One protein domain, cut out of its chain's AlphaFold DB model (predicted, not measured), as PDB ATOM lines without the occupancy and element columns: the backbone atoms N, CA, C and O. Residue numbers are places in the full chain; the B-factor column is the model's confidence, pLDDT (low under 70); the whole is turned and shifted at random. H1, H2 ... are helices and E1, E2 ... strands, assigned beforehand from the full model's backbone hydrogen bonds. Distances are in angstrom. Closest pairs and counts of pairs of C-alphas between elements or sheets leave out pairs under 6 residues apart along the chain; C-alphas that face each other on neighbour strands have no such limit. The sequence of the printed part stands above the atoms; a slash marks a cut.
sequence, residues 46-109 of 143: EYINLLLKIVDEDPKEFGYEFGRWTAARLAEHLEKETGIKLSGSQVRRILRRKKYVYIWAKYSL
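This is residues 46 to 109 of the 143 residues of the protein "Transposase domain protein" of Microcystis aeruginosa TAIHU98 (UniProt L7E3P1). Three helices, H1, H3 and H4, set at steep angles to one another, make a small triangular body, with H3 meeting H1 near one end and H4 at its other end. The short helix H2 lies off one side of this body, clear of the three helices, and the last stretch with the short strand E1 lies at one end of the longest axis, opposite H3. The printed part has 64 residues, with four named helices and one named strand in the order H1, H2, H3, H4, E1. The class is mostly helix. The whole is compact, with a radius of gyration of the C-alphas of 10.9 A and spans of 31 by 23 by 18 A.

H1 is residues 46 to 54, 12.3 A from first to last C-alpha, and begins with C-alpha 46 at (-39.045, 32.909, 0.750). H2 is residues 59 to 62, four residues. H3, the longest helix, is residues 71 to 82 and 15.8 A long, with C-alpha 71 at (-29.714, 21.901, -8.899). H4 is residues 88 to 97, 14.3 A long. E1 is residues 104 to 107, ending with C-alpha 107 at (-19.687, 29.643, -0.112).

H1 and H3 touch, and their closest C-alphas, those of Tyr 47 and Thr 82, are 7.1 A apart. They run opposite ways at a steep tilt of 56 degrees. H3 touches H4 with residues 71 to 75 alone, the closest C-alphas being those of Ala 72 and Gly 88, 4.1 A apart. Their lines are about perpendicular, at 85 degrees. H1 and H4 are close but not clearly touching, with the C-alphas of Ile 48 and Ile 94 closest at 7.6 A, and are about perpendicular at 88 degrees. H2 is apart from H1, H3 and H4. E1 is apart from H1, H2, H3 and H4, and it pairs with no named strand. In H1, H3 and H4 every O i to N i+4 pair is within hydrogen-bond range, while H2 is too short for such a pair; its one O i to N i+3 pair is within range.

The two C-alphas farthest apart are those of Gly 83 and Leu 109, at 32.6 A. The printed part has no cut. The links from H1 to H2 and from H3 to H4 are tight, those from H2 to H3 and from H4 to E1 are short, and no link is long. The mean pLDDT of the printed part is 85.5, but residues 101 to 108 are under 70, and E1 has a mean of 55.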
ATOM      1  N   GLU A  46     -38.787  34.118  -0.043       86.44
ATOM      2  CA  GLU A  46     -39.045  32.909   0.750       86.44
ATOM      3  C   GLU A  46     -38.485  31.662   0.061       86.44
ATOM      4  O   GLU A  46     -37.782  30.875   0.694       86.44
ATOM      5  N   TYR A  47     -38.713  31.518  -1.252       91.50
ATOM      6  CA  TYR A  47     -38.132  30.430  -2.045       91.50
ATOM      7  C   TYR A  47     -36.605  30.443  -1.964       91.50
ATOM      8  O   TYR A  47     -35.965  29.402  -1.811       91.50
ATOM      9  N   ILE A  48     -36.005  31.628  -2.091       90.62
ATOM     10  CA  ILE A  48     -34.554  31.795  -2.054       90.62
ATOM     11  C   ILE A  48     -34.008  31.426  -0.672       90.62
ATOM     12  O   ILE A  48     -33.016  30.705  -0.599       90.62
ATOM     13  N   ASN A  49     -34.647  31.874   0.405       91.19
ATOM     14  CA  ASN A  49     -34.228  31.555   1.768       91.19
ATOM     15  C   ASN A  49     -34.341  30.054   2.055       91.19
ATOM     16  O   ASN A  49     -33.408  29.466   2.600       91.19
ATOM     17  N   LEU A  50     -35.432  29.420   1.620       92.06
ATOM     18  CA  LEU A  50     -35.614  27.978   1.756       92.06
ATOM     19  C   LEU A  50     -34.562  27.196   0.957       92.06
ATOM     20  O   LEU A  50     -33.934  26.288   1.491       92.06
ATOM     21  N   LEU A  51     -34.302  27.596  -0.293       92.62
ATOM     22  CA  LEU A  51     -33.238  27.020  -1.119       92.62
ATOM     23  C   LEU A  51     -31.873  27.084  -0.419       92.62
ATOM     24  O   LEU A  51     -31.132  26.106  -0.447       92.62
ATOM     25  N   LEU A  52     -31.533  28.231   0.174       90.31
ATOM     26  CA  LEU A  52     -30.254  28.425   0.860       90.31
ATOM     27  C   LEU A  52     -30.152  27.647   2.174       90.31
ATOM     28  O   LEU A  52     -29.048  27.303   2.568       90.31
ATOM     29  N   LYS A  53     -31.275  27.346   2.827       90.31
ATOM     30  CA  LYS A  53     -31.292  26.467   3.997       90.31
ATOM     31  C   LYS A  53     -31.050  25.008   3.588       90.31
ATOM     32  O   LYS A  53     -30.136  24.369   4.086       90.31
ATOM     33  N   ILE A  54     -31.826  24.516   2.623       91.00
ATOM     34  CA  ILE A  54     -31.828  23.097   2.227       91.00
ATOM     35  C   ILE A  54     -30.525  22.692   1.537       91.00
ATOM     36  O   ILE A  54     -30.087  21.552   1.658       91.00
ATOM     37  N   VAL A  55     -29.886  23.608   0.800       89.56
ATOM     38  CA  VAL A  55     -28.646  23.291   0.074       89.56
ATOM     39  C   VAL A  55     -27.506  22.849   1.000       89.56
ATOM     40  O   VAL A  55     -26.628  22.120   0.536       89.56
ATOM     41  N   ASP A  56     -27.538  23.254   2.273       85.94
ATOM     42  CA  ASP A  56     -26.530  22.926   3.286       85.94
ATOM     43  C   ASP A  56     -26.898  21.679   4.129       85.94
ATOM     44  O   ASP A  56     -26.058  21.183   4.879       85.94
ATOM     45  N   GLU A  57     -28.111  21.134   3.974       88.56
ATOM     46  CA  GLU A  57     -28.614  19.947   4.688       88.56
ATOM     47  C   GLU A  57     -28.420  18.653   3.862       88.56
ATOM     48  O   GLU A  57     -28.323  18.687   2.625       88.56
ATOM     49  N   ASP A  58     -28.348  17.485   4.519       88.38
ATOM     50  CA  ASP A  58     -28.168  16.202   3.819       88.38
ATOM     51  C   ASP A  58     -29.516  15.738   3.237       88.38
ATOM     52  O   ASP A  58     -30.487  15.602   3.981       88.38
ATOM     53  N   PRO A  59     -29.621  15.430   1.929       90.88
ATOM     54  CA  PRO A  59     -30.879  14.951   1.362       90.88
ATOM     55  C   PRO A  59     -31.456  13.698   2.037       90.88
ATOM     56  O   PRO A  59     -32.660  13.454   1.938       90.88
ATOM     57  N   LYS A  60     -30.634  12.906   2.734       90.44
ATOM     58  CA  LYS A  60     -31.103  11.767   3.531       90.44
ATOM     59  C   LYS A  60     -32.021  12.178   4.680       90.44
ATOM     60  O   LYS A  60     -32.930  11.421   5.008       90.44
ATOM     61  N   GLU A  61     -31.832  13.368   5.250       89.50
ATOM     62  CA  GLU A  61     -32.706  13.918   6.300       89.50
ATOM     63  C   GLU A  61     -34.125  14.184   5.771       89.50
ATOM     64  O   GLU A  61     -35.093  14.157   6.525       89.50
ATOM     65  N   PHE A  62     -34.259  14.328   4.450       88.25
ATOM     66  CA  PHE A  62     -35.523  14.493   3.734       88.25
ATOM     67  C   PHE A  62     -36.066  13.180   3.149       88.25
ATOM     68  O   PHE A  62     -36.996  13.197   2.341       88.25
ATOM     69  N   GLY A  63     -35.486  12.033   3.520       91.12
ATOM     70  CA  GLY A  63     -35.927  10.714   3.061       91.12
ATOM     71  C   GLY A  63     -35.476  10.344   1.645       91.12
ATOM     72  O   GLY A  63     -36.023   9.414   1.055       91.12
ATOM     73  N   TYR A  64     -34.488  11.044   1.079       92.06
ATOM     74  CA  TYR A  64     -33.933  10.691  -0.226       92.06
ATOM     75  C   TYR A  64     -32.771   9.697  -0.116       92.06
ATOM     76  O   TYR A  64     -31.894   9.814   0.734       92.06
ATOM     77  N   GLU A  65     -32.705   8.746  -1.049       89.69
ATOM     78  CA  GLU A  65     -31.638   7.729  -1.087       89.69
ATOM     79  C   GLU A  65     -30.286   8.283  -1.569       89.69
ATOM     80  O   GLU A  65     -29.230   7.675  -1.382       89.69
ATOM     81  N   PHE A  66     -30.290   9.453  -2.209       86.19
ATOM     82  CA  PHE A  66     -29.075  10.093  -2.689       86.19
ATOM     83  C   PHE A  66     -28.417  10.941  -1.599       86.19
ATOM     84  O   PHE A  66     -29.069  11.723  -0.928       86.19
ATOM     85  N   GLY A  67     -27.088  10.885  -1.496       84.31
ATOM     86  CA  GLY A  67     -26.349  11.678  -0.502       84.31
ATOM     87  C   GLY A  67     -25.964  13.094  -0.943       84.31
ATOM     88  O   GLY A  67     -25.127  13.713  -0.298       84.31
ATOM     89  N   ARG A  68     -26.441  13.585  -2.100       84.12
ATOM     90  CA  ARG A  68     -26.061  14.919  -2.613       84.12
ATOM     91  C   ARG A  68     -27.177  15.631  -3.363       84.12
ATOM     92  O   ARG A  68     -27.792  15.065  -4.277       84.12
ATOM     93  N   TRP A  69     -27.330  16.916  -3.062       90.25
ATOM     94  CA  TRP A  69     -28.160  17.832  -3.827       90.25
ATOM     95  C   TRP A  69     -27.550  18.145  -5.193       90.25
ATOM     96  O   TRP A  69     -26.372  18.467  -5.331       90.25
ATOM     97  N   THR A  70     -28.386  18.093  -6.225       90.06
ATOM     98  CA  THR A  70     -28.102  18.715  -7.521       90.06
ATOM     99  C   THR A  70     -29.104  19.842  -7.735       90.06
ATOM    100  O   THR A  70     -30.186  19.835  -7.157       90.06
ATOM    101  N   ALA A  71     -28.791  20.799  -8.611       91.06
ATOM    102  CA  ALA A  71     -29.714  21.901  -8.899       91.06
ATOM    103  C   ALA A  71     -31.076  21.423  -9.447       91.06
ATOM    104  O   ALA A  71     -32.079  22.095  -9.240       91.06
ATOM    105  N   ALA A  72     -31.121  20.271 -10.129       92.06
ATOM    106  CA  ALA A  72     -32.373  19.658 -10.572       92.06
ATOM    107  C   ALA A  72     -33.161  19.054  -9.399       92.06
ATOM    108  O   ALA A  72     -34.355  19.302  -9.288       92.06
ATOM    109  N   ARG A  73     -32.486  18.337  -8.491       93.50
ATOM    110  CA  ARG A  73     -33.109  17.756  -7.289       93.50
ATOM    111  C   ARG A  73     -33.643  18.825  -6.341       93.50
ATOM    112  O   ARG A  73     -34.750  18.692  -5.845       93.50
ATOM    113  N   LEU A  74     -32.887  19.907  -6.146       93.44
ATOM    114  CA  LEU A  74     -33.342  21.063  -5.372       93.44
ATOM    115  C   LEU A  74     -34.576  21.704  -6.005       93.44
ATOM    116  O   LEU A  74     -35.494  22.080  -5.293       93.44
ATOM    117  N   ALA A  75     -34.615  21.814  -7.336       94.06
ATOM    118  CA  ALA A  75     -35.783  22.349  -8.025       94.06
ATOM    119  C   ALA A  75     -37.030  21.481  -7.801       94.06
ATOM    120  O   ALA A  75     -38.089  22.026  -7.517       94.06
ATOM    121  N   GLU A  76     -36.891  20.156  -7.886       94.56
ATOM    122  CA  GLU A  76     -37.991  19.215  -7.647       94.56
ATOM    123  C   GLU A  76     -38.462  19.242  -6.188       94.56
ATOM    124  O   GLU A  76     -39.660  19.288  -5.923       94.56
ATOM    125  N   HIS A  77     -37.528  19.241  -5.236       94.19
ATOM    126  CA  HIS A  77     -37.859  19.304  -3.817       94.19
ATOM    127  C   HIS A  77     -38.546  20.632  -3.465       94.19
ATOM    128  O   HIS A  77     -39.612  20.638  -2.860       94.19
ATOM    129  N   LEU A  78     -38.020  21.763  -3.941       93.50
ATOM    130  CA  LEU A  78     -38.639  23.069  -3.712       93.50
ATOM    131  C   LEU A  78     -39.980  23.233  -4.435       93.50
ATOM    132  O   LEU A  78     -40.834  23.965  -3.943       93.50
ATOM    133  N   GLU A  79     -40.198  22.569  -5.575       94.31
ATOM    134  CA  GLU A  79     -41.521  22.517  -6.208       94.31
ATOM    135  C   GLU A  79     -42.533  21.811  -5.292       94.31
ATOM    136  O   GLU A  79     -43.656  22.292  -5.172       94.31
ATOM    137  N   LYS A  80     -42.133  20.737  -4.593       92.44
ATOM    138  CA  LYS A  80     -42.992  20.036  -3.620       92.44
ATOM    139  C   LYS A  80     -43.318  20.908  -2.405       92.44
ATOM    140  O   LYS A  80     -44.476  20.961  -2.008       92.44
ATOM    141  N   GLU A  81     -42.333  21.625  -1.870       91.81
ATOM    142  CA  GLU A  81     -42.505  22.459  -0.668       91.81
ATOM    143  C   GLU A  81     -43.258  23.773  -0.935       91.81
ATOM    144  O   GLU A  81     -44.018  24.250  -0.098       91.81
ATOM    145  N   THR A  82     -43.037  24.393  -2.099       89.44
ATOM    146  CA  THR A  82     -43.521  25.761  -2.377       89.44
ATOM    147  C   THR A  82     -44.576  25.839  -3.480       89.44
ATOM    148  O   THR A  82     -45.167  26.897  -3.684       89.44
ATOM    149  N   GLY A  83     -44.779  24.768  -4.254       89.12
ATOM    150  CA  GLY A  83     -45.601  24.775  -5.470       89.12
ATOM    151  C   GLY A  83     -44.990  25.560  -6.642       89.12
ATOM    152  O   GLY A  83     -45.564  25.614  -7.732       89.12
ATOM    153  N   ILE A  84     -43.819  26.179  -6.457       88.50
ATOM    154  CA  ILE A  84     -43.169  27.010  -7.469       88.50
ATOM    155  C   ILE A  84     -42.266  26.142  -8.346       88.50
ATOM    156  O   ILE A  84     -41.182  25.714  -7.949       88.50
ATOM    157  N   LYS A  85     -42.668  25.973  -9.607       91.75
ATOM    158  CA  LYS A  85     -41.872  25.248 -10.601       91.75
ATOM    159  C   LYS A  85     -40.763  26.118 -11.198       91.75
ATOM    160  O   LYS A  85     -41.024  27.046 -11.978       91.75
ATOM    161  N   LEU A  86     -39.513  25.757 -10.907       90.94
ATOM    162  CA  LEU A  86     -38.313  26.276 -11.569       90.94
ATOM    163  C   LEU A  86     -37.548  25.151 -12.267       90.94
ATOM    164  O   LEU A  86     -37.533  24.011 -11.826       90.94
ATOM    165  N   SER A  87     -36.844  25.480 -13.346       92.62
ATOM    166  CA  SER A  87     -35.840  24.578 -13.914       92.62
ATOM    167  C   SER A  87     -34.578  24.538 -13.044       92.62
ATOM    168  O   SER A  87     -34.189  25.543 -12.439       92.62
ATOM    169  N   GLY A  88     -33.840  23.425 -13.078       90.88
ATOM    170  CA  GLY A  88     -32.542  23.331 -12.396       90.88
ATOM    171  C   GLY A  88     -31.524  24.389 -12.856       90.88
ATOM    172  O   GLY A  88     -30.680  24.825 -12.075       90.88
ATOM    173  N   SER A  89     -31.620  24.878 -14.099       91.56
ATOM    174  CA  SER A  89     -30.793  25.997 -14.581       91.56
ATOM    175  C   SER A  89     -31.125  27.314 -13.865       91.56
ATOM    176  O   SER A  89     -30.221  28.059 -13.472       91.56
ATOM    177  N   GLN A  90     -32.414  27.587 -13.621       91.81
ATOM    178  CA  GLN A  90     -32.845  28.758 -12.854       91.81
ATOM    179  C   GLN A  90     -32.360  28.682 -11.404       91.81
ATOM    180  O   GLN A  90     -31.787  29.661 -10.925       91.81
ATOM    181  N   VAL A  91     -32.496  27.523 -10.749       92.06
ATOM    182  CA  VAL A  91     -31.971  27.287  -9.390       92.06
ATOM    183  C   VAL A  91     -30.458  27.504  -9.341       92.06
ATOM    184  O   VAL A  91     -29.961  28.268  -8.516       92.06
ATOM    185  N   ARG A  92     -29.709  26.943 -10.299       90.19
ATOM    186  CA  ARG A  92     -28.255  27.153 -10.402       90.19
ATOM    187  C   ARG A  92     -27.887  28.633 -10.551       90.19
ATOM    188  O   ARG A  92     -26.900  29.081  -9.969       90.19
ATOM    189  N   ARG A  93     -28.657  29.404 -11.323       89.38
ATOM    190  CA  ARG A  93     -28.436  30.849 -11.488       89.38
ATOM    191  C   ARG A  93     -28.691  31.618 -10.188       89.38
ATOM    192  O   ARG A  93     -27.963  32.570  -9.918       89.38
ATOM    193  N   ILE A  94     -29.691  31.217  -9.399       90.44
ATOM    194  CA  ILE A  94     -29.967  31.799  -8.075       90.44
ATOM    195  C   ILE A  94     -28.793  31.526  -7.130       90.44
ATOM    196  O   ILE A  94     -28.236  32.474  -6.579       90.44
ATOM    197  N   LEU A  95     -28.349  30.269  -7.039       89.00
ATOM    198  CA  LEU A  95     -27.198  29.872  -6.221       89.00
ATOM    199  C   LEU A  95     -25.934  30.663  -6.590       89.00
ATOM    200  O   LEU A  95     -25.311  31.263  -5.716       89.00
ATOM    201  N   ARG A  96     -25.609  30.784  -7.886       85.88
ATOM    202  CA  ARG A  96     -24.459  31.592  -8.338       85.88
ATOM    203  C   ARG A  96     -24.555  33.059  -7.920       85.88
ATOM    204  O   ARG A  96     -23.555  33.637  -7.514       85.88
ATOM    205  N   ARG A  97     -25.742  33.668  -8.008       86.31
ATOM    206  CA  ARG A  97     -25.957  35.062  -7.572       86.31
ATOM    207  C   ARG A  97     -25.763  35.232  -6.068       86.31
ATOM    208  O   ARG A  97     -25.277  36.274  -5.646       86.31
ATOM    209  N   LYS A  98     -26.106  34.211  -5.280       86.00
ATOM    210  CA  LYS A  98     -25.856  34.154  -3.832       86.00
ATOM    211  C   LYS A  98     -24.452  33.618  -3.494       86.00
ATOM    212  O   LYS A  98     -24.182  33.334  -2.336       86.00
ATOM    213  N   LYS A  99     -23.557  33.520  -4.490       80.44
ATOM    214  CA  LYS A  99     -22.151  33.089  -4.373       80.44
ATOM    215  C   LYS A  99     -21.945  31.629  -3.944       80.44
ATOM    216  O   LYS A  99     -20.870  31.276  -3.470       80.44
ATOM    217  N   TYR A 100     -22.924  30.760  -4.178       77.19
ATOM    218  CA  TYR A 100     -22.767  29.310  -4.044       77.19
ATOM    219  C   TYR A 100     -22.195  28.710  -5.336       77.19
ATOM    220  O   TYR A 100     -22.640  29.038  -6.445       77.19
ATOM    221  N   VAL A 101     -21.212  27.814  -5.209       62.22
ATOM    222  CA  VAL A 101     -20.563  27.143  -6.350       62.22
ATOM    223  C   VAL A 101     -21.058  25.704  -6.464       62.22
ATOM    224  O   VAL A 101     -21.253  25.010  -5.486       62.22
ATOM    225  N   TYR A 102     -21.269  25.226  -7.687       55.19
ATOM    226  CA  TYR A 102     -21.920  23.936  -7.956       55.19
ATOM    227  C   TYR A 102     -21.122  22.696  -7.505       55.19
ATOM    228  O   TYR A 102     -21.697  21.620  -7.390       55.19
ATOM    229  N   ILE A 103     -19.810  22.819  -7.278       51.28
ATOM    230  CA  ILE A 103     -18.948  21.660  -6.973       51.28
ATOM    231  C   ILE A 103     -19.012  21.290  -5.483       51.28
ATOM    232  O   ILE A 103     -18.789  20.140  -5.126       51.28
ATOM    233  N   TRP A 104     -19.401  22.232  -4.628       51.81
ATOM    234  CA  TRP A 104     -19.623  22.028  -3.205       51.81
ATOM    235  C   TRP A 104     -20.674  23.035  -2.780       51.81
ATOM    236  O   TRP A 104     -20.482  24.216  -3.044       51.81
ATOM    237  N   ALA A 105     -21.743  22.608  -2.114       52.25
ATOM    238  CA  ALA A 105     -22.603  23.499  -1.339       52.25
ATOM    239  C   ALA A 105     -21.771  24.150  -0.213       52.25
ATOM    240  O   ALA A 105     -21.750  23.715   0.929       52.25
ATOM    241  N   LYS A 106     -20.922  25.094  -0.608       58.44
ATOM    242  CA  LYS A 106     -19.988  25.873   0.188       58.44
ATOM    243  C   LYS A 106     -19.903  27.233  -0.487       58.44
ATOM    244  O   LYS A 106     -19.887  27.342  -1.719       58.44
ATOM    245  N   TYR A 107     -19.853  28.269   0.337       56.00
ATOM    246  CA  TYR A 107     -19.687  29.643  -0.112       56.00
ATOM    247  C   TYR A 107     -18.433  29.770  -0.989       56.00
ATOM    248  O   TYR A 107     -17.377  29.227  -0.647       56.00
ATOM    249  N   SER A 108     -18.525  30.492  -2.109       65.69
ATOM    250  CA  SER A 108     -17.344  30.843  -2.900       65.69
ATOM    251  C   SER A 108     -16.361  31.614  -2.019       65.69
ATOM    252  O   SER A 108     -16.718  32.619  -1.406       65.69
ATOM    253  N   LEU A 109     -15.108  31.161  -1.962       74.50
ATOM    254  CA  LEU A 109     -14.032  31.872  -1.261       74.50
ATOM    255  C   LEU A 109     -13.354  32.924  -2.151       74.50
ATOM    256  O   LEU A 109     -12.354  33.505  -1.741       74.50
TER     257      LEU A 109